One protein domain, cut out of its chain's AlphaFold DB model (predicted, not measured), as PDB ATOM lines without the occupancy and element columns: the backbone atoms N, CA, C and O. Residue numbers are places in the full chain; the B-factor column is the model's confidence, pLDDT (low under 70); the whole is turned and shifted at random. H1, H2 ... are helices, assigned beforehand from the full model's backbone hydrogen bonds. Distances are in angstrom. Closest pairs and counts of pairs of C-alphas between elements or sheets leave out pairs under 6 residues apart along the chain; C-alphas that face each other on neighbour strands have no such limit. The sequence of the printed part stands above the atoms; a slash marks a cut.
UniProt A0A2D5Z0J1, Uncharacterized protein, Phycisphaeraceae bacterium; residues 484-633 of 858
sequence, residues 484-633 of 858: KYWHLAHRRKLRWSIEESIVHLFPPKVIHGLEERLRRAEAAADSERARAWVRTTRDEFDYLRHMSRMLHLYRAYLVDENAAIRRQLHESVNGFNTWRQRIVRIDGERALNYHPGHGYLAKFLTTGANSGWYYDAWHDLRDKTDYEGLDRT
ATOM      1  N   LYS A 484     118.912 104.033  89.452       86.62
ATOM      2  CA  LYS A 484     120.369 103.794  89.419       86.62
ATOM      3  C   LYS A 484     121.101 104.234  90.699       86.62
ATOM      4  O   LYS A 484     121.845 105.216  90.669       86.62
ATOM      5  N   TYR A 485     120.891 103.525  91.811       85.19
ATOM      6  CA  TYR A 485     121.571 103.801  93.086       85.19
ATOM      7  C   TYR A 485     123.099 103.802  92.931       85.19
ATOM      8  O   TYR A 485     123.739 104.794  93.271       85.19
ATOM      9  N   TRP A 486     123.677 102.751  92.336       80.88
ATOM     10  CA  TRP A 486     125.126 102.637  92.133       80.88
ATOM     11  C   TRP A 486     125.735 103.844  91.419       80.88
ATOM     12  O   TRP A 486     126.724 104.414  91.878       80.88
ATOM     13  N   HIS A 487     125.137 104.278  90.306       80.38
ATOM     14  CA  HIS A 487     125.587 105.470  89.594       80.38
ATOM     15  C   HIS A 487     125.631 106.714  90.499       80.38
ATOM     16  O   HIS A 487     126.574 107.500  90.431       80.38
ATOM     17  N   LEU A 488     124.626 106.902  91.352       77.94
ATOM     18  CA  LEU A 488     124.537 108.057  92.245       77.94
ATOM     19  C   LEU A 488     125.545 107.957  93.396       77.94
ATOM     20  O   LEU A 488     126.321 108.889  93.610       77.94
ATOM     21  N   ALA A 489     125.594 106.815  94.076       71.56
ATOM     22  CA  ALA A 489     126.474 106.604  95.217       71.56
ATOM     23  C   ALA A 489     127.952 106.565  94.808       71.56
ATOM     24  O   ALA A 489     128.790 107.247  95.393       71.56
ATOM     25  N   HIS A 490     128.277 105.812  93.757       69.31
ATOM     26  CA  HIS A 490     129.658 105.511  93.400       69.31
ATOM     27  C   HIS A 490     130.238 106.500  92.378       69.31
ATOM     28  O   HIS A 490     131.354 106.985  92.559       69.31
ATOM     29  N   ARG A 491     129.492 106.870  91.321       65.62
ATOM     30  CA  ARG A 491     130.007 107.826  90.314       65.62
ATOM     31  C   ARG A 491     129.820 109.284  90.706       65.62
ATOM     32  O   ARG A 491     130.679 110.097  90.383       65.62
ATOM     33  N   ARG A 492     128.719 109.630  91.379       65.19
ATOM     34  CA  ARG A 492     128.488 111.007  91.858       65.19
ATOM     35  C   ARG A 492     128.937 111.237  93.300       65.19
ATOM     36  O   ARG A 492     128.819 112.360  93.774       65.19
ATOM     37  N   LYS A 493     129.471 110.204  93.967       69.38
ATOM     38  CA  LYS A 493     129.951 110.248  95.358       69.38
ATOM     39  C   LYS A 493     128.891 110.770  96.342       69.38
ATOM     40  O   LYS A 493     129.237 111.373  97.356       69.38
ATOM     41  N   LEU A 494     127.606 110.552  96.044       70.62
ATOM     42  CA  LEU A 494     126.516 110.931  96.940       70.62
ATOM     43  C   LEU A 494     126.458 109.939  98.102       70.62
ATOM     44  O   LEU A 494     126.327 108.736  97.892       70.62
ATOM     45  N   ARG A 495     126.559 110.448  99.329       72.06
ATOM     46  CA  ARG A 495     126.409 109.654 100.549       72.06
ATOM     47  C   ARG A 495     125.008 109.879 101.095       72.06
ATOM     48  O   ARG A 495     124.779 110.874 101.769       72.06
ATOM     49  N   TRP A 496     124.093 108.987 100.740       74.06
ATOM     50  CA  TRP A 496     122.727 109.009 101.249       74.06
ATOM     51  C   TRP A 496     122.551 107.989 102.363       74.06
ATOM     52  O   TRP A 496     123.066 106.871 102.275       74.06
ATOM     53  N   SER A 497     121.780 108.360 103.381       75.50
ATOM     54  CA  SER A 497     121.237 107.389 104.326       75.50
ATOM     55  C   SER A 497     120.284 106.419 103.614       75.50
ATOM     56  O   SER A 497     119.831 106.670 102.489       75.50
ATOM     57  N   ILE A 498     119.933 105.312 104.278       77.44
ATOM     58  CA  ILE A 498     118.896 104.394 103.775       77.44
ATOM     59  C   ILE A 498     117.587 105.145 103.515       77.44
ATOM     60  O   ILE A 498     116.958 104.966 102.471       77.44
ATOM     61  N   GLU A 499     117.197 106.025 104.434       78.50
ATOM     62  CA  GLU A 499     115.964 106.801 104.325       78.50
ATOM     63  C   GLU A 499     115.977 107.740 103.118       78.50
ATOM     64  O   GLU A 499     115.020 107.774 102.342       78.50
ATOM     65  N   GLU A 500     117.069 108.486 102.934       79.69
ATOM     66  CA  GLU A 500     117.244 109.396 101.804       79.69
ATOM     67  C   GLU A 500     117.200 108.631 100.484       79.69
ATOM     68  O   GLU A 500     116.445 109.000  99.579       79.69
ATOM     69  N   SER A 501     117.936 107.525 100.389       84.44
ATOM     70  CA  SER A 501     117.976 106.716  99.175       84.44
ATOM     71  C   SER A 501     116.598 106.156  98.824       84.44
ATOM     72  O   SER A 501     116.169 106.271  97.674       84.44
ATOM     73  N   ILE A 502     115.861 105.614  99.801       87.75
ATOM     74  CA  ILE A 502     114.508 105.083  99.580       87.75
ATOM     75  C   ILE A 502     113.550 106.197  99.148       87.75
ATOM     76  O   ILE A 502     112.823 106.021  98.167       87.75
ATOM     77  N   VAL A 503     113.552 107.349  99.825       86.44
ATOM     78  CA  VAL A 503     112.642 108.453  99.485       86.44
ATOM     79  C   VAL A 503     112.920 108.999  98.084       86.44
ATOM     80  O   VAL A 503     111.988 109.197  97.302       86.44
ATOM     81  N   HIS A 504     114.188 109.195  97.726       87.31
ATOM     82  CA  HIS A 504     114.548 109.765  96.428       87.31
ATOM     83  C   HIS A 504     114.363 108.787  95.264       87.31
ATOM     84  O   HIS A 504     113.925 109.188  94.183       87.31
ATOM     85  N   LEU A 505     114.694 107.509  95.453       91.00
ATOM     86  CA  LEU A 505     114.673 106.524  94.369       91.00
ATOM     87  C   LEU A 505     113.325 105.830  94.206       91.00
ATOM     88  O   LEU A 505     112.984 105.425  93.090       91.00
ATOM     89  N   PHE A 506     112.541 105.740  95.278       93.69
ATOM     90  CA  PHE A 506     111.272 105.024  95.304       93.69
ATOM     91  C   PHE A 506     110.115 105.916  95.767       93.69
ATOM     92  O   PHE A 506     109.435 105.578  96.735       93.69
ATOM     93  N   PRO A 507     109.825 107.034  95.071       94.56
ATOM     94  CA  PRO A 507     108.659 107.853  95.380       94.56
ATOM     95  C   PRO A 507     107.349 107.084  95.115       94.56
ATOM     96  O   PRO A 507     107.350 106.109  94.348       94.56
ATOM     97  N   PRO A 508     106.198 107.543  95.648       93.38
ATOM     98  CA  PRO A 508     104.921 106.826  95.561       93.38
ATOM     99  C   PRO A 508     104.535 106.378  94.146       93.38
ATOM    100  O   PRO A 508     104.054 105.263  93.955       93.38
ATOM    101  N   LYS A 509     104.811 107.206  93.129       94.31
ATOM    102  CA  LYS A 509     104.542 106.875  91.720       94.31
ATOM    103  C   LYS A 509     105.345 105.663  91.229       94.31
ATOM    104  O   LYS A 509     104.816 104.849  90.477       94.31
ATOM    105  N   VAL A 510     106.608 105.538  91.640       97.38
ATOM    106  CA  VAL A 510     107.468 104.401  91.273       97.38
ATOM    107  C   VAL A 510     106.994 103.141  91.989       97.38
ATOM    108  O   VAL A 510     106.802 102.121  91.334       97.38
ATOM    109  N   ILE A 511     106.731 103.224  93.298       97.81
ATOM    110  CA  ILE A 511     106.194 102.100  94.080       97.81
ATOM    111  C   ILE A 511     104.876 101.594  93.488       97.81
ATOM    112  O   ILE A 511     104.711 100.391  93.317       97.81
ATOM    113  N   HIS A 512     103.966 102.492  93.106       97.06
ATOM    114  CA  HIS A 512     102.713 102.113  92.453       97.06
ATOM    115  C   HIS A 512     102.944 101.400  91.112       97.06
ATOM    116  O   HIS A 512     102.335 100.366  90.848       97.06
ATOM    117  N   GLY A 513     103.860 101.909  90.281       97.62
ATOM    118  CA  GLY A 513     104.192 101.282  89.001       97.62
ATOM    119  C   GLY A 513     104.848  99.903  89.138       97.62
ATOM    120  O   GLY A 513     104.634  99.045  88.277       97.62
ATOM    121  N   LEU A 514     105.633  99.685  90.200       98.56
ATOM    122  CA  LEU A 514     106.223  98.389  90.547       98.56
ATOM    123  C   LEU A 514     105.151  97.413  91.049       98.56
ATOM    124  O   LEU A 514     105.071  96.291  90.553       98.56
ATOM    125  N   GLU A 515     104.281  97.863  91.956       98.50
ATOM    126  CA  GLU A 515     103.146  97.090  92.478       98.50
ATOM    127  C   GLU A 515     102.240  96.579  91.351       98.50
ATOM    128  O   GLU A 515     101.883  95.402  91.325       98.50
ATOM    129  N   GLU A 516     101.893  97.444  90.396       97.88
ATOM    130  CA  GLU A 516     101.048  97.087  89.256       97.88
ATOM    131  C   GLU A 516     101.672  95.976  88.400       97.88
ATOM    132  O   GLU A 516     101.000  95.011  88.035       97.88
ATOM    133  N   ARG A 517     102.966  96.092  88.084       98.44
ATOM    134  CA  ARG A 517     103.690  95.092  87.284       98.44
ATOM    135  C   ARG A 517     103.791  93.763  88.014       98.44
ATOM    136  O   ARG A 517     103.565  92.722  87.403       98.44
ATOM    137  N   LEU A 518     104.064  93.805  89.314       98.50
ATOM    138  CA  LEU A 518     104.171  92.597  90.117       98.50
ATOM    139  C   LEU A 518     102.816  91.891  90.261       98.50
ATOM    140  O   LEU A 518     102.763  90.677  90.115       98.50
ATOM    141  N   ARG A 519     101.702  92.629  90.383       98.56
ATOM    142  CA  ARG A 519     100.347  92.041  90.325       98.56
ATOM    143  C   ARG A 519     100.046  91.354  88.999       98.56
ATOM    144  O   ARG A 519      99.412  90.303  88.978       98.56
ATOM    145  N   ARG A 520     100.501  91.923  87.879       98.50
ATOM    146  CA  ARG A 520     100.373  91.274  86.563       98.50
ATOM    147  C   ARG A 520     101.193  89.985  86.498       98.50
ATOM    148  O   ARG A 520     100.719  89.012  85.925       98.50
ATOM    149  N   ALA A 521     102.383  89.958  87.099       98.69
ATOM    150  CA  ALA A 521     103.186  88.741  87.205       98.69
ATOM    151  C   ALA A 521     102.519  87.684  88.098       98.69
ATOM    152  O   ALA A 521     102.463  86.519  87.715       98.69
ATOM    153  N   GLU A 522     101.948  88.085  89.237       98.69
ATOM    154  CA  GLU A 522     101.183  87.200  90.129       98.69
ATOM    155  C   GLU A 522      99.987  86.567  89.404       98.69
ATOM    156  O   GLU A 522      99.744  85.373  89.554       98.69
ATOM    157  N   ALA A 523      99.284  87.340  88.569       98.31
ATOM    158  CA  ALA A 523      98.173  86.848  87.755       98.31
ATOM    159  C   ALA A 523      98.616  85.950  86.582       98.31
ATOM    160  O   ALA A 523      97.867  85.063  86.181       98.31
ATOM    161  N   ALA A 524      99.806  86.184  86.022       98.38
ATOM    162  CA  ALA A 524     100.332  85.432  84.880       98.38
ATOM    163  C   ALA A 524     101.042  84.123  85.273       98.38
ATOM    164  O   ALA A 524     101.223  83.256  84.423       98.38
ATOM    165  N   ALA A 525     101.467  83.971  86.531       97.81
ATOM    166  CA  ALA A 525     102.212  82.803  86.991       97.81
ATOM    167  C   ALA A 525     101.334  81.534  87.023       97.81
ATOM    168  O   ALA A 525     100.514  81.316  87.922       97.81
ATOM    169  N   ASP A 526     101.549  80.656  86.049       95.69
ATOM    170  CA  ASP A 526     100.711  79.491  85.754       95.69
ATOM    171  C   ASP A 526     101.160  78.197  86.456       95.69
ATOM    172  O   ASP A 526     100.329  77.337  86.756       95.69
ATOM    173  N   SER A 527     102.429  78.091  86.848       95.38
ATOM    174  CA  SER A 527     102.966  76.967  87.629       95.38
ATOM    175  C   SER A 527     103.195  77.310  89.103       95.38
ATOM    176  O   SER A 527     103.382  78.469  89.475       95.38
ATOM    177  N   GLU A 528     103.207  76.292  89.968       94.62
ATOM    178  CA  GLU A 528     103.537  76.458  91.391       94.62
ATOM    179  C   GLU A 528     104.943  77.039  91.578       94.62
ATOM    180  O   GLU A 528     105.120  78.002  92.324       94.62
ATOM    181  N   ARG A 529     105.910  76.531  90.804       94.00
ATOM    182  CA  ARG A 529     107.284  77.035  90.760       94.00
ATOM    183  C   ARG A 529     107.337  78.522  90.395       94.00
ATOM    184  O   ARG A 529     107.955  79.302  91.114       94.00
ATOM    185  N   ALA A 530     106.656  78.940  89.322       96.25
ATOM    186  CA  ALA A 530     106.616  80.349  88.927       96.25
ATOM    187  C   ALA A 530     105.954  81.226  90.003       96.25
ATOM    188  O   ALA A 530     106.496  82.275  90.360       96.25
ATOM    189  N   ARG A 531     104.826  80.783  90.580       97.56
ATOM    190  CA  ARG A 531     104.143  81.496  91.675       97.56
ATOM    191  C   ARG A 531     105.048  81.672  92.891       97.56
ATOM    192  O   ARG A 531     105.064  82.750  93.481       97.56
ATOM    193  N   ALA A 532     105.828  80.655  93.244       95.81
ATOM    194  CA  ALA A 532     106.766  80.723  94.357       95.81
ATOM    195  C   ALA A 532     107.896  81.741  94.110       95.81
ATOM    196  O   ALA A 532     108.226  82.508  95.018       95.81
ATOM    197  N   TRP A 533     108.433  81.824  92.886       96.38
ATOM    198  CA  TRP A 533     109.451  82.822  92.528       96.38
ATOM    199  C   TRP A 533     108.915  84.253  92.494       96.38
ATOM    200  O   TRP A 533     109.559  85.172  93.015       96.38
ATOM    201  N   VAL A 534     107.720  84.457  91.932       98.25
ATOM    202  CA  VAL A 534     107.042  85.762  91.982       98.25
ATOM    203  C   VAL A 534     106.789  86.161  93.438       98.25
ATOM    204  O   VAL A 534     107.071  87.296  93.823       98.25
ATOM    205  N   ARG A 535     106.368  85.213  94.287       96.94
ATOM    206  CA  ARG A 535     106.157  85.452  95.720       96.94
ATOM    207  C   ARG A 535     107.433  85.880  96.451       96.94
ATOM    208  O   ARG A 535     107.354  86.731  97.322       96.94
ATOM    209  N   THR A 536     108.607  85.357  96.102       95.81
ATOM    210  CA  THR A 536     109.887  85.830  96.681       95.81
ATOM    211  C   THR A 536     110.177  87.268  96.312       95.81
ATOM    212  O   THR A 536     110.545  88.067  97.166       95.81
ATOM    213  N   THR A 537     109.934  87.623  95.050       97.62
ATOM    214  CA  THR A 537     110.080  89.011  94.600       97.62
ATOM    215  C   THR A 537     109.097  89.927  95.332       97.62
ATOM    216  O   THR A 537     109.473  91.017  95.744       97.62
ATOM    217  N   ARG A 538     107.862  89.464  95.572       98.19
ATOM    218  CA  ARG A 538     106.852  90.140  96.402       98.19
ATOM    219  C   ARG A 538     107.296  90.327  97.845       98.19
ATOM    220  O   ARG A 538     107.211  91.443  98.349       98.19
ATOM    221  N   ASP A 539     107.753  89.257  98.488       96.81
ATOM    222  CA  ASP A 539     108.184  89.263  99.885       96.81
ATOM    223  C   ASP A 539     109.295  90.302 100.107       96.81
ATOM    224  O   ASP A 539     109.214  91.082 101.054       96.81
ATOM    225  N   GLU A 540     110.268  90.381  99.195       96.25
ATOM    226  CA  GLU A 540     111.348  91.372  99.256       96.25
ATOM    227  C   GLU A 540     110.917  92.774  98.791       96.25
ATOM    228  O   GLU A 540     111.307  93.766  99.400       96.25
ATOM    229  N   PHE A 541     110.096  92.907  97.744       97.69
ATOM    230  CA  PHE A 541     109.598  94.212  97.281       97.69
ATOM    231  C   PHE A 541     108.736  94.912  98.337       97.69
ATOM    232  O   PHE A 541     108.763  96.141  98.452       97.69
ATOM    233  N   ASP A 542     107.998  94.145  99.138       97.19
ATOM    234  CA  ASP A 542     107.186  94.682 100.223       97.19
ATOM    235  C   ASP A 542     108.027  95.465 101.247       97.19
ATOM    236  O   ASP A 542     107.525  96.460 101.770       97.19
ATOM    237  N   TYR A 543     109.313  95.135 101.448       93.62
ATOM    238  CA  TYR A 543     110.239  95.975 102.222       93.62
ATOM    239  C   TYR A 543     110.293  97.404 101.664       93.62
ATOM    240  O   TYR A 543     110.002  98.365 102.378       93.62
ATOM    241  N   LEU A 544     110.598  97.556 100.369       93.25
ATOM    242  CA  LEU A 544     110.682  98.866  99.712       93.25
ATOM    243  C   LEU A 544     109.342  99.600  99.748       93.25
ATOM    244  O   LEU A 544     109.304 100.807  99.992       93.25
ATOM    245  N   ARG A 545     108.239  98.877  99.524       96.38
ATOM    246  CA  ARG A 545     106.882  99.436  99.547       96.38
ATOM    247  C   ARG A 545     106.530  99.985 100.926       96.38
ATOM    248  O   ARG A 545     106.043 101.112 101.017       96.38
ATOM    249  N   HIS A 546     106.767  99.210 101.984       94.06
ATOM    250  CA  HIS A 546     106.489  99.630 103.354       94.06
ATOM    251  C   HIS A 546     107.396 100.785 103.777       94.06
ATOM    252  O   HIS A 546     106.880 101.814 104.210       94.06
ATOM    253  N   MET A 547     108.712 100.664 103.581       90.06
ATOM    254  CA  MET A 547     109.674 101.711 103.935       90.06
ATOM    255  C   MET A 547     109.381 103.026 103.214       90.06
ATOM    256  O   MET A 547     109.263 104.067 103.855       90.06
ATOM    257  N   SER A 548     109.186 102.988 101.893       92.50
ATOM    258  CA  SER A 548     108.854 104.188 101.121       92.50
ATOM    259  C   SER A 548     107.569 104.840 101.626       92.50
ATOM    260  O   SER A 548     107.546 106.049 101.855       92.50
ATOM    261  N   ARG A 549     106.504 104.060 101.852       92.50
ATOM    262  CA  ARG A 549     105.229 104.604 102.333       92.50
ATOM    263  C   ARG A 549     105.372 105.254 103.710       92.50
ATOM    264  O   ARG A 549     104.898 106.376 103.874       92.50
ATOM    265  N   MET A 550     106.031 104.586 104.659       90.00
ATOM    266  CA  MET A 550     106.254 105.120 106.010       90.00
ATOM    267  C   MET A 550     107.044 106.429 105.965       90.00
ATOM    268  O   MET A 550     106.588 107.427 106.510       90.00
ATOM    269  N   LEU A 551     108.171 106.462 105.245       87.06
ATOM    270  CA  LEU A 551     109.039 107.641 105.180       87.06
ATOM    271  C   LEU A 551     108.354 108.846 104.519       87.06
ATOM    272  O   LEU A 551     108.497 109.972 104.991       87.06
ATOM    273  N   HIS A 552     107.576 108.636 103.453       89.25
ATOM    274  CA  HIS A 552     106.841 109.729 102.808       89.25
ATOM    275  C   HIS A 552     105.680 110.242 103.668       89.25
ATOM    276  O   HIS A 552     105.459 111.449 103.715       89.25
ATOM    277  N   LEU A 553     104.949 109.354 104.351       88.00
ATOM    278  CA  LEU A 553     103.885 109.755 105.277       88.00
ATOM    279  C   LEU A 553     104.446 110.487 106.499       88.00
ATOM    280  O   LEU A 553     103.849 111.463 106.936       88.00
ATOM    281  N   TYR A 554     105.602 110.061 107.008       84.25
ATOM    282  CA  TYR A 554     106.291 110.744 108.097       84.25
ATOM    283  C   TYR A 554     106.731 112.149 107.683       84.25
ATOM    284  O   TYR A 554     106.383 113.117 108.350       84.25
ATOM    285  N   ARG A 555     107.379 112.300 106.520       83.00
ATOM    286  CA  ARG A 555     107.724 113.628 105.981       83.00
ATOM    287  C   ARG A 555     106.494 114.506 105.744       83.00
ATOM    288  O   ARG A 555     106.563 115.699 105.995       83.00
ATOM    289  N   ALA A 556     105.381 113.935 105.281       83.00
ATOM    290  CA  ALA A 556     104.131 114.677 105.130       83.00
ATOM    291  C   ALA A 556     103.573 115.140 106.487       83.00
ATOM    292  O   ALA A 556     103.135 116.278 106.593       83.00
ATOM    293  N   TYR A 557     103.642 114.291 107.517       77.94
ATOM    294  CA  TYR A 557     103.215 114.630 108.875       77.94
ATOM    295  C   TYR A 557     104.065 115.746 109.499       77.94
ATOM    296  O   TYR A 557     103.527 116.625 110.153       77.94
ATOM    297  N   LEU A 558     105.381 115.745 109.255       71.38
ATOM    298  CA  LEU A 558     106.286 116.803 109.724       71.38
ATOM    299  C   LEU A 558     106.038 118.165 109.055       71.38
ATOM    300  O   LEU A 558     106.475 119.189 109.572       71.38
ATOM    301  N   VAL A 559     105.391 118.177 107.886       73.44
ATOM    302  CA  VAL A 559     104.997 119.405 107.178       73.44
ATOM    303  C   VAL A 559     103.615 119.879 107.626       73.44
ATOM    304  O   VAL A 559     103.381 121.080 107.727       73.44
ATOM    305  N   ASP A 560     102.698 118.945 107.863       72.44
ATOM    306  CA  ASP A 560     101.329 119.200 108.305       72.44
ATOM    307  C   ASP A 560     100.927 118.106 109.301       72.44
ATOM    308  O   ASP A 560     100.701 116.954 108.906       72.44
ATOM    309  N   GLU A 561     100.816 118.463 110.587       73.44
ATOM    310  CA  GLU A 561     100.483 117.570 111.713       73.44
ATOM    311  C   GLU A 561      99.008 117.111 111.704       73.44
ATOM    312  O   GLU A 561      98.302 117.016 112.712       73.44
ATOM    313  N   ASN A 562      98.505 116.805 110.517       79.56
ATOM    314  CA  ASN A 562      97.140 116.433 110.242       79.56
ATOM    315  C   ASN A 562      96.807 115.044 110.808       79.56
ATOM    316  O   ASN A 562      97.460 114.038 110.507       79.56
ATOM    317  N   ALA A 563      95.698 114.949 111.546       77.31
ATOM    318  CA  ALA A 563      95.228 113.695 112.139       77.31
ATOM    319  C   ALA A 563      94.970 112.572 111.110       77.31
ATOM    320  O   ALA A 563      95.112 111.387 111.425       77.31
ATOM    321  N   ALA A 564      94.595 112.904 109.870       83.38
ATOM    322  CA  ALA A 564      94.425 111.921 108.804       83.38
ATOM    323  C   ALA A 564      95.767 111.361 108.312       83.38
ATOM    324  O   ALA A 564      95.865 110.150 108.113       83.38
ATOM    325  N   ILE A 565      96.796 112.203 108.172       82.25
ATOM    326  CA  ILE A 565      98.155 111.768 107.809       82.25
ATOM    327  C   ILE A 565      98.731 110.907 108.933       82.25
ATOM    328  O   ILE A 565      99.217 109.806 108.672       82.25
ATOM    329  N   ARG A 566      98.566 111.339 110.191       79.75
ATOM    330  CA  ARG A 566      98.969 110.571 111.379       79.75
ATOM    331  C   ARG A 566      98.353 109.172 111.397       79.75
ATOM    332  O   ARG A 566      99.059 108.188 111.603       79.75
ATOM    333  N   ARG A 567      97.048 109.057 111.130       82.94
ATOM    334  CA  ARG A 567      96.353 107.760 111.041       82.94
ATOM    335  C   ARG A 567      96.924 106.875 109.930       82.94
ATOM    336  O   ARG A 567      97.219 105.711 110.182       82.94
ATOM    337  N   GLN A 568      97.120 107.421 108.729       88.62
ATOM    338  CA  GLN A 568      97.697 106.664 107.608       88.62
ATOM    339  C   GLN A 568      99.124 106.191 107.905       88.62
ATOM    340  O   GLN A 568      99.516 105.098 107.488       88.62
ATOM    341  N   LEU A 569      99.904 107.008 108.613       84.69
ATOM    342  CA  LEU A 569     101.251 106.668 109.045       84.69
ATOM    343  C   LEU A 569     101.233 105.505 110.049       84.69
ATOM    344  O   LEU A 569     101.934 104.519 109.828       84.69
ATOM    345  N   HIS A 570     100.365 105.554 111.069       83.00
ATOM    346  CA  HIS A 570     100.150 104.438 112.002       83.00
ATOM    347  C   HIS A 570      99.765 103.138 111.286       83.00
ATOM    348  O   HIS A 570     100.349 102.087 111.546       83.00
ATOM    349  N   GLU A 571      98.815 103.196 110.351       87.94
ATOM    350  CA  GLU A 571      98.422 102.033 109.545       87.94
ATOM    351  C   GLU A 571      99.602 101.477 108.737       87.94
ATOM    352  O   GLU A 571      99.766 100.262 108.622       87.94
ATOM    353  N   SER A 572     100.453 102.354 108.197       90.50
ATOM    354  CA  SER A 572     101.634 101.948 107.434       90.50
ATOM    355  C   SER A 572     102.677 101.238 108.299       90.50
ATOM    356  O   SER A 572     103.245 100.243 107.841       90.50
ATOM    357  N   VAL A 573     102.904 101.713 109.529       86.38
ATOM    358  CA  VAL A 573     103.814 101.089 110.508       86.38
ATOM    359  C   VAL A 573     103.283  99.730 110.955       86.38
ATOM    360  O   VAL A 573     103.999  98.732 110.879       86.38
ATOM    361  N   ASN A 574     101.998  99.639 111.301       87.50
ATOM    362  CA  ASN A 574     101.361  98.361 111.641       87.50
ATOM    363  C   ASN A 574     101.437  97.360 110.479       87.50
ATOM    364  O   ASN A 574     101.695  96.171 110.683       87.50
ATOM    365  N   GLY A 575     101.259  97.843 109.246       91.69
ATOM    366  CA  GLY A 575     101.428  97.041 108.039       91.69
ATOM    367  C   GLY A 575     102.856  96.519 107.877       91.69
ATOM    368  O   GLY A 575     103.032  95.342 107.564       91.69
ATOM    369  N   PHE A 576     103.866  97.362 108.115       92.31
ATOM    370  CA  PHE A 576     105.270  96.946 108.087       92.31
ATOM    371  C   PHE A 576     105.555  95.879 109.144       92.31
ATOM    372  O   PHE A 576     106.120  94.843 108.808       92.31
ATOM    373  N   ASN A 577     105.111  96.077 110.386       90.06
ATOM    374  CA  ASN A 577     105.329  95.107 111.458       90.06
ATOM    375  C   ASN A 577     104.615  93.781 111.179       90.06
ATOM    376  O   ASN A 577     105.208  92.721 111.346       90.06
ATOM    377  N   THR A 578     103.394  93.810 110.641       93.00
ATOM    378  CA  THR A 578     102.688  92.590 110.207       93.00
ATOM    379  C   THR A 578     103.475  91.835 109.130       93.00
ATOM    380  O   THR A 578     103.639  90.616 109.208       93.00
ATOM    381  N   TRP A 579     103.997  92.551 108.128       95.69
ATOM    382  CA  TRP A 579     104.867  91.966 107.106       95.69
ATOM    383  C   TRP A 579     106.162  91.408 107.715       95.69
ATOM    384  O   TRP A 579     106.495  90.251 107.462       95.69
ATOM    385  N   ARG A 580     106.843  92.172 108.576       93.19
ATOM    386  CA  ARG A 580     108.085  91.784 109.265       93.19
ATOM    387  C   ARG A 580     107.888  90.482 110.037       93.19
ATOM    388  O   ARG A 580     108.639  89.536 109.820       93.19
ATOM    389  N   GLN A 581     106.828  90.398 110.844       92.62
ATOM    390  CA  GLN A 581     106.456  89.208 111.617       92.62
ATOM    391  C   GLN A 581     106.230  87.979 110.712       92.62
ATOM    392  O   GLN A 581     106.669  86.874 111.042       92.62
ATOM    393  N   ARG A 582     105.596  88.161 109.543       95.06
ATOM    394  CA  ARG A 582     105.427  87.090 108.546       95.06
ATOM    395  C   ARG A 582     106.769  86.626 107.984       95.06
ATOM    396  O   ARG A 582     107.001  85.424 107.920       95.06
ATOM    397  N   ILE A 583     107.623  87.555 107.546       94.75
ATOM    398  CA  ILE A 583     108.879  87.231 106.855       94.75
ATOM    399  C   ILE A 583     109.840  86.471 107.765       94.75
ATOM    400  O   ILE A 583     110.352  85.429 107.361       94.75
ATOM    401  N   VAL A 584     110.054  86.926 109.002       91.69
ATOM    402  CA  VAL A 584     111.015  86.284 109.924       91.69
ATOM    403  C   VAL A 584     110.613  84.856 110.320       91.69
ATOM    404  O   VAL A 584     111.475  84.065 110.689       91.69
ATOM    405  N   ARG A 585     109.325  84.502 110.194       91.44
ATOM    406  CA  ARG A 585     108.780  83.164 110.493       91.44
ATOM    407  C   ARG A 585     108.680  82.237 109.278       91.44
ATOM    408  O   ARG A 585     108.185  81.125 109.421       91.44
ATOM    409  N   ILE A 586     109.106  82.661 108.085       89.81
ATOM    410  CA  ILE A 586     109.165  81.751 106.931       89.81
ATOM    411  C   ILE A 586     110.169  80.627 107.233       89.81
ATOM    412  O   ILE A 586     111.310  80.887 107.608       89.81
ATOM    413  N   ASP A 587     109.757  79.376 107.041       85.44
ATOM    414  CA  ASP A 587     110.580  78.191 107.266       85.44
ATOM    415  C   ASP A 587     110.300  77.085 106.223       85.44
ATOM    416  O   ASP A 587     109.716  77.334 105.159       85.44
ATOM    417  N   GLY A 588     110.806  75.874 106.484       84.50
ATOM    418  CA  GLY A 588     110.555  74.686 105.667       84.50
ATOM    419  C   GLY A 588     110.979  74.826 104.200       84.50
ATOM    420  O   GLY A 588     111.914  75.552 103.860       84.50
ATOM    421  N   GLU A 589     110.277  74.128 103.303       83.38
ATOM    422  CA  GLU A 589     110.575  74.133 101.862       83.38
ATOM    423  C   GLU A 589     110.543  75.536 101.244       83.38
ATOM    424  O   GLU A 589     111.330  75.834 100.343       83.38
ATOM    425  N   ARG A 590     109.676  76.424 101.749       86.75
ATOM    426  CA  ARG A 590     109.568  77.802 101.258       86.75
ATOM    427  C   ARG A 590     110.878  78.557 101.451       86.75
ATOM    428  O   ARG A 590     111.342  79.179 100.495       86.75
ATOM    429  N   ALA A 591     111.459  78.497 102.651       83.19
ATOM    430  CA  ALA A 591     112.760  79.097 102.914       83.19
ATOM    431  C   ALA A 591     113.832  78.434 102.035       83.19
ATOM    432  O   ALA A 591     114.495  79.112 101.253       83.19
ATOM    433  N   LEU A 592     113.943  77.102 102.100       78.38
ATOM    434  CA  LEU A 592     115.055  76.327 101.532       78.38
ATOM    435  C   LEU A 592     115.135  76.361  99.998       78.38
ATOM    436  O   LEU A 592     116.231  76.447  99.439       78.38
ATOM    437  N   ASN A 593     113.990  76.258  99.320       83.00
ATOM    438  CA  ASN A 593     113.938  76.048  97.872       83.00
ATOM    439  C   ASN A 593     113.468  77.270  97.092       83.00
ATOM    440  O   ASN A 593     113.726  77.335  95.894       83.00
ATOM    441  N   TYR A 594     112.820  78.235  97.745       86.38
ATOM    442  CA  TYR A 594     112.218  79.358  97.037       86.38
ATOM    443  C   TYR A 594     112.562  80.730  97.603       86.38
ATOM    444  O   TYR A 594     112.258  81.718  96.947       86.38
ATOM    445  N   HIS A 595     113.210  80.843  98.760       87.19
ATOM    446  CA  HIS A 595     113.637  82.138  99.289       87.19
ATOM    447  C   HIS A 595     115.136  82.145  99.609       87.19
ATOM    448  O   HIS A 595     115.511  82.349 100.765       87.19
ATOM    449  N   PRO A 596     116.018  81.956  98.604       83.94
ATOM    450  CA  PRO A 596     117.456  82.093  98.807       83.94
ATOM    451  C   PRO A 596     117.761  83.470  99.412       83.94
ATOM    452  O   PRO A 596     117.259  84.484  98.941       83.94
ATOM    453  N   GLY A 597     118.534  83.500 100.496       81.81
ATOM    454  CA  GLY A 597     118.794  84.717 101.273       81.81
ATOM    455  C   GLY A 597     117.828  85.009 102.430       81.81
ATOM    456  O   GLY A 597     118.114  85.927 103.195       81.81
ATOM    457  N   HIS A 598     116.759  84.219 102.630       87.56
ATOM    458  CA  HIS A 598     115.776  84.421 103.712       87.56
ATOM    459  C   HIS A 598     116.420  84.593 105.087       87.56
ATOM    460  O   HIS A 598     116.106  85.556 105.772       87.56
ATOM    461  N   GLY A 599     117.357  83.723 105.474       82.38
ATOM    462  CA  GLY A 599     117.997  83.843 106.785       82.38
ATOM    463  C   GLY A 599     118.736  85.172 106.967       82.38
ATOM    464  O   GLY A 599     118.757  85.726 108.057       82.38
ATOM    465  N   TYR A 600     119.298  85.731 105.894       81.38
ATOM    466  CA  TYR A 600     119.971  87.028 105.938       81.38
ATOM    467  C   TYR A 600     118.965  88.185 106.016       81.38
ATOM    468  O   TYR A 600     119.192  89.130 106.766       81.38
ATOM    469  N   LEU A 601     117.820  88.067 105.329       87.31
ATOM    470  CA  LEU A 601     116.697  89.003 105.460       87.31
ATOM    471  C   LEU A 601     116.123  88.968 106.874       87.31
ATOM    472  O   LEU A 601     115.882  90.011 107.466       87.31
ATOM    473  N   ALA A 602     115.933  87.774 107.431       87.44
ATOM    474  CA  ALA A 602     115.437  87.600 108.782       87.44
ATOM    475  C   ALA A 602     116.394  88.234 109.796       87.44
ATOM    476  O   ALA A 602     115.935  89.041 110.591       87.44
ATOM    477  N   LYS A 603     117.712  87.996 109.685       82.88
ATOM    478  CA  LYS A 603     118.721  88.705 110.495       82.88
ATOM    479  C   LYS A 603     118.605  90.220 110.351       82.88
ATOM    480  O   LYS A 603     118.446  90.915 111.345       82.88
ATOM    481  N   PHE A 604     118.615  90.724 109.117       83.25
ATOM    482  CA  PHE A 604     118.462  92.154 108.840       83.25
ATOM    483  C   PHE A 604     117.205  92.732 109.510       83.25
ATOM    484  O   PHE A 604     117.230  93.840 110.036       83.25
ATOM    485  N   LEU A 605     116.111  91.970 109.542       86.50
ATOM    486  CA  LEU A 605     114.844  92.350 110.159       86.50
ATOM    487  C   LEU A 605     114.754  92.070 111.665       86.50
ATOM    488  O   LEU A 605     113.689  92.313 112.219       86.50
ATOM    489  N   THR A 606     115.783  91.551 112.337       81.38
ATOM    490  CA  THR A 606     115.714  91.224 113.776       81.38
ATOM    491  C   THR A 606     116.857  91.795 114.608       81.38
ATOM    492  O   THR A 606     116.702  91.879 115.823       81.38
ATOM    493  N   THR A 607     117.989  92.184 114.008       68.81
ATOM    494  CA  THR A 607     119.216  92.435 114.784       68.81
ATOM    495  C   THR A 607     119.414  93.855 115.319       68.81
ATOM    496  O   THR A 607     120.067  93.970 116.350       68.81
ATOM    497  N   GLY A 608     118.869  94.916 114.706       60.91
ATOM    498  CA  GLY A 608     119.090  96.310 115.156       60.91
ATOM    499  C   GLY A 608     120.573  96.686 115.399       60.91
ATOM    500  O   GLY A 608     121.485  95.931 115.058       60.91
ATOM    501  N   ALA A 609     120.859  97.858 115.982       46.16
ATOM    502  CA  ALA A 609     122.232  98.252 116.340       46.16
ATOM    503  C   ALA A 609     122.769  97.494 117.560       46.16
ATOM    504  O   ALA A 609     122.773  98.011 118.671       46.16
ATOM    505  N   ASN A 610     123.228  96.261 117.353       45.16
ATOM    506  CA  ASN A 610     124.275  95.617 118.154       45.16
ATOM    507  C   ASN A 610     124.670  94.296 117.480       45.16
ATOM    508  O   ASN A 610     124.149  93.221 117.787       45.16
ATOM    509  N   SER A 611     125.577  94.365 116.501       47.38
ATOM    510  CA  SER A 611     125.859  93.246 115.598       47.38
ATOM    511  C   SER A 611     126.889  92.237 116.121       47.38
ATOM    512  O   SER A 611     127.701  91.727 115.345       47.38
ATOM    513  N   GLY A 612     126.807  91.841 117.396       48.22
ATOM    514  CA  GLY A 612     127.451  90.588 117.825       48.22
ATOM    515  C   GLY A 612     127.013  89.401 116.948       48.22
ATOM    516  O   GLY A 612     127.791  88.494 116.685       48.22
ATOM    517  N   TRP A 613     125.799  89.495 116.394       51.31
ATOM    518  CA  TRP A 613     125.127  88.485 115.580       51.31
ATOM    519  C   TRP A 613     125.364  88.587 114.062       51.31
ATOM    520  O   TRP A 613     124.815  87.775 113.314       51.31
ATOM    521  N   TYR A 614     126.139  89.568 113.566       56.06
ATOM    522  CA  TYR A 614     126.399  89.700 112.116       56.06
ATOM    523  C   TYR A 614     126.962  88.394 111.539       56.06
ATOM    524  O   TYR A 614     126.506  87.910 110.497       56.06
ATOM    525  N   TYR A 615     127.884  87.791 112.290       57.03
ATOM    526  CA  TYR A 615     128.586  86.563 111.939       57.03
ATOM    527  C   TYR A 615     127.820  85.279 112.286       57.03
ATOM    528  O   TYR A 615     128.176  84.216 111.776       57.03
ATOM    529  N   ASP A 616     126.748  85.360 113.077       62.53
ATOM    530  CA  ASP A 616     125.972  84.186 113.466       62.53
ATOM    531  C   ASP A 616     125.002  83.745 112.361       62.53
ATOM    532  O   ASP A 616     124.474  84.537 111.562       62.53
ATOM    533  N   ALA A 617     124.779  82.433 112.280       67.38
ATOM    534  CA  ALA A 617     123.839  81.855 111.334       67.38
ATOM    535  C   ALA A 617     122.402  82.096 111.805       67.38
ATOM    536  O   ALA A 617     122.090  81.945 112.984       67.38
ATOM    537  N   TRP A 618     121.489  82.394 110.871       76.38
ATOM    538  CA  TRP A 618     120.071  82.576 111.213       76.38
ATOM    539  C   TRP A 618     119.490  81.367 111.947       76.38
ATOM    540  O   TRP A 618     118.712  81.541 112.872       76.38
ATOM    541  N   HIS A 619     119.917  80.154 111.590       72.50
ATOM    542  CA  HIS A 619     119.535  78.931 112.295       72.50
ATOM    543  C   HIS A 619     119.762  79.024 113.815       72.50
ATOM    544  O   HIS A 619     118.885  78.650 114.586       72.50
ATOM    545  N   ASP A 620     120.897  79.579 114.241       73.81
ATOM    546  CA  ASP A 620     121.285  79.643 115.656       73.81
ATOM    547  C   ASP A 620     120.624  80.818 116.393       73.81
ATOM    548  O   ASP A 620     120.500  80.812 117.621       73.81
ATOM    549  N   LEU A 621     120.197  81.828 115.631       76.81
ATOM    550  CA  LEU A 621     119.502  83.022 116.107       76.81
ATOM    551  C   LEU A 621     117.994  82.827 116.205       76.81
ATOM    552  O   LEU A 621     117.352  83.415 117.073       76.81
ATOM    553  N   ARG A 622     117.424  82.022 115.307       82.44
ATOM    554  CA  ARG A 622     115.979  81.886 115.113       82.44
ATOM    555  C   ARG A 622     115.274  81.516 116.410       82.44
ATOM    556  O   ARG A 622     114.273  82.133 116.751       82.44
ATOM    557  N   ASP A 623     115.819  80.554 117.142       82.19
ATOM    558  CA  ASP A 623     115.197  80.038 118.364       82.19
ATOM    559  C   ASP A 623     115.447  80.953 119.582       82.19
ATOM    560  O   ASP A 623     114.801  80.807 120.616       82.19
ATOM    561  N   LYS A 624     116.363  81.926 119.457       82.69
ATOM    562  CA  LYS A 624     116.683  82.944 120.477       82.69
ATOM    563  C   LYS A 624     116.035  84.303 120.193       82.69
ATOM    564  O   LYS A 624     116.156  85.214 121.005       82.69
ATOM    565  N   THR A 625     115.403  84.462 119.030       83.56
ATOM    566  CA  THR A 625     114.819  85.735 118.600       83.56
ATOM    567  C   THR A 625     113.541  86.016 119.392       83.56
ATOM    568  O   THR A 625     112.625  85.195 119.397       83.56
ATOM    569  N   ASP A 626     113.452  87.190 120.027       86.75
ATOM    570  CA  ASP A 626     112.201  87.685 120.616       86.75
ATOM    571  C   ASP A 626     111.270  88.178 119.504       86.75
ATOM    572  O   ASP A 626     111.319  89.334 119.079       86.75
ATOM    573  N   TYR A 627     110.434  87.274 118.997       86.75
ATOM    574  CA  TYR A 627     109.499  87.597 117.927       86.75
ATOM    575  C   TYR A 627     108.389  88.557 118.357       86.75
ATOM    576  O   TYR A 627     107.898  89.331 117.536       86.75
ATOM    577  N   GLU A 628     107.970  88.512 119.618       87.00
ATOM    578  CA  GLU A 628     106.879  89.356 120.107       87.00
ATOM    579  C   GLU A 628     107.364  90.788 120.365       87.00
ATOM    580  O   GLU A 628     106.583  91.725 120.255       87.00
ATOM    581  N   GLY A 629     108.662  90.975 120.624       83.75
ATOM    582  CA  GLY A 629     109.290  92.284 120.795       83.75
ATOM    583  C   GLY A 629     109.814  92.960 119.525       83.75
ATOM    584  O   GLY A 629     110.457  93.999 119.647       83.75
ATOM    585  N   LEU A 630     109.590  92.413 118.322       82.62
ATOM    586  CA  LEU A 630     110.203  92.949 117.092       82.62
ATOM    587  C   LEU A 630     109.782  94.379 116.752       82.62
ATOM    588  O   LEU A 630     110.565  95.122 116.170       82.62
ATOM    589  N   ASP A 631     108.567  94.785 117.092       80.62
ATOM    590  CA  ASP A 631     108.094  96.159 116.907       80.62
ATOM    591  C   ASP A 631     108.849  97.181 117.776       80.62
ATOM    592  O   ASP A 631     108.855  98.366 117.453       80.62
ATOM    593  N   ARG A 632     109.539  96.717 118.824       76.94
ATOM    594  CA  ARG A 632     110.395  97.502 119.725       76.94
ATOM    595  C   ARG A 632     111.882  97.393 119.389       76.94
ATOM    596  O   ARG A 632     112.711  97.766 120.212       76.94
ATOM    597  N   THR A 633     112.240  96.874 118.214       75.69
ATOM    598  CA  THR A 633     113.637  96.780 117.765       75.69
ATOM    599  C   THR A 633     113.834  97.398 116.385       75.69
ATOM    600  O   THR A 633     112.944  97.340 115.525       75.69
TER     601      THR A 633
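What this domain is: This is residues 484 to 633 of the 858 residues of an uncharacterized protein of Phycisphaeraceae bacterium (UniProt A0A2D5Z0J1). Three long helices, H3, H4 and H5, run up and down side by side in a slab, with H4 in the middle and the turn at residues 559 to 564 sticking out at one end. On one side of this slab H2 crosses H4, with H1 farther out beyond H2, while H6, H7 and H8 gather near the end of H5; the other face is bare. The printed part has 150 residues with eight named helices in the order H1 to H8 and no named strand, class all helix. It is compact, with a radius of gyration of the C-alphas of 17.2 A, and spans 45 by 42 by 40 A.

Where its parts are: Find C-alpha 485 at (121.571, 103.801, 93.086), where H1 begins; it runs to residue 491. Next come H2, residues 498 to 505, and H3, residues 508 to 524, 24.3 A long. Find C-alpha 528 at (103.537, 76.458, 91.391): from there H4 runs 45.8 A to residue 559, with a kink of 28 degrees near residue 540. H5, residues 563 to 584, is 31.7 A long. The short helices H6, residues 588 to 594, H7, residues 598 to 604, and H8, residues 618 to 622, follow; H8 ends at C-alpha 622, (115.979, 81.886, 115.113).

How they stand to each other: Begin at H4, the hub, which touches four helices. H3 and H4 form a helical hairpin, opposite ways at a shallow tilt of 18 degrees; their closest C-alphas, of Ile 511 and Arg 545, are 6.1 A apart. H4 and H5 form another, opposite ways at a shallow tilt of 32 degrees, with the C-alphas of Leu 553 and Leu 569 closest at 5.5 A. H3 and H5 are apart. With residues 544 to 552 alone, H4 touches H2, about perpendicular at 82 degrees; look at the C-alphas of Ile 502 and Ser 548, the closest, 5.9 A apart. H1 is close to H2 but not clearly touching, its Tyr 485 C-alpha 7.5 A from that of Leu 505. With residues 532 to 536 alone, H4 only just touches H6, with 3 pairs of C-alphas within 8 A, those of Ala 532 and Tyr 594 closest at 6.2 A. With residues 583 to 584 alone, H5 only just touches H7, also with 3 pairs, Val 584 and Ala 602 having the closest C-alphas at 4.8 A. H7 touches H8, the C-alphas of Gly 599 and Trp 618 being closest at 5.1 A. In H1, H2, H3, H5, H6, H7 and H8 every O i to N i+4 pair is within hydrogen-bond range; in H4, 26 of 28 are.

The domain as a whole: The two C-alphas farthest apart, of Ser 527 and Glu 561, are 47.3 A apart. The printed part has no cut, and the link from H7 to H8 is long, 13 residues. In this predicted model the mean pLDDT of the printed part is 84.8; look for values under 70 at residues 490 to 493 and 607 to 617.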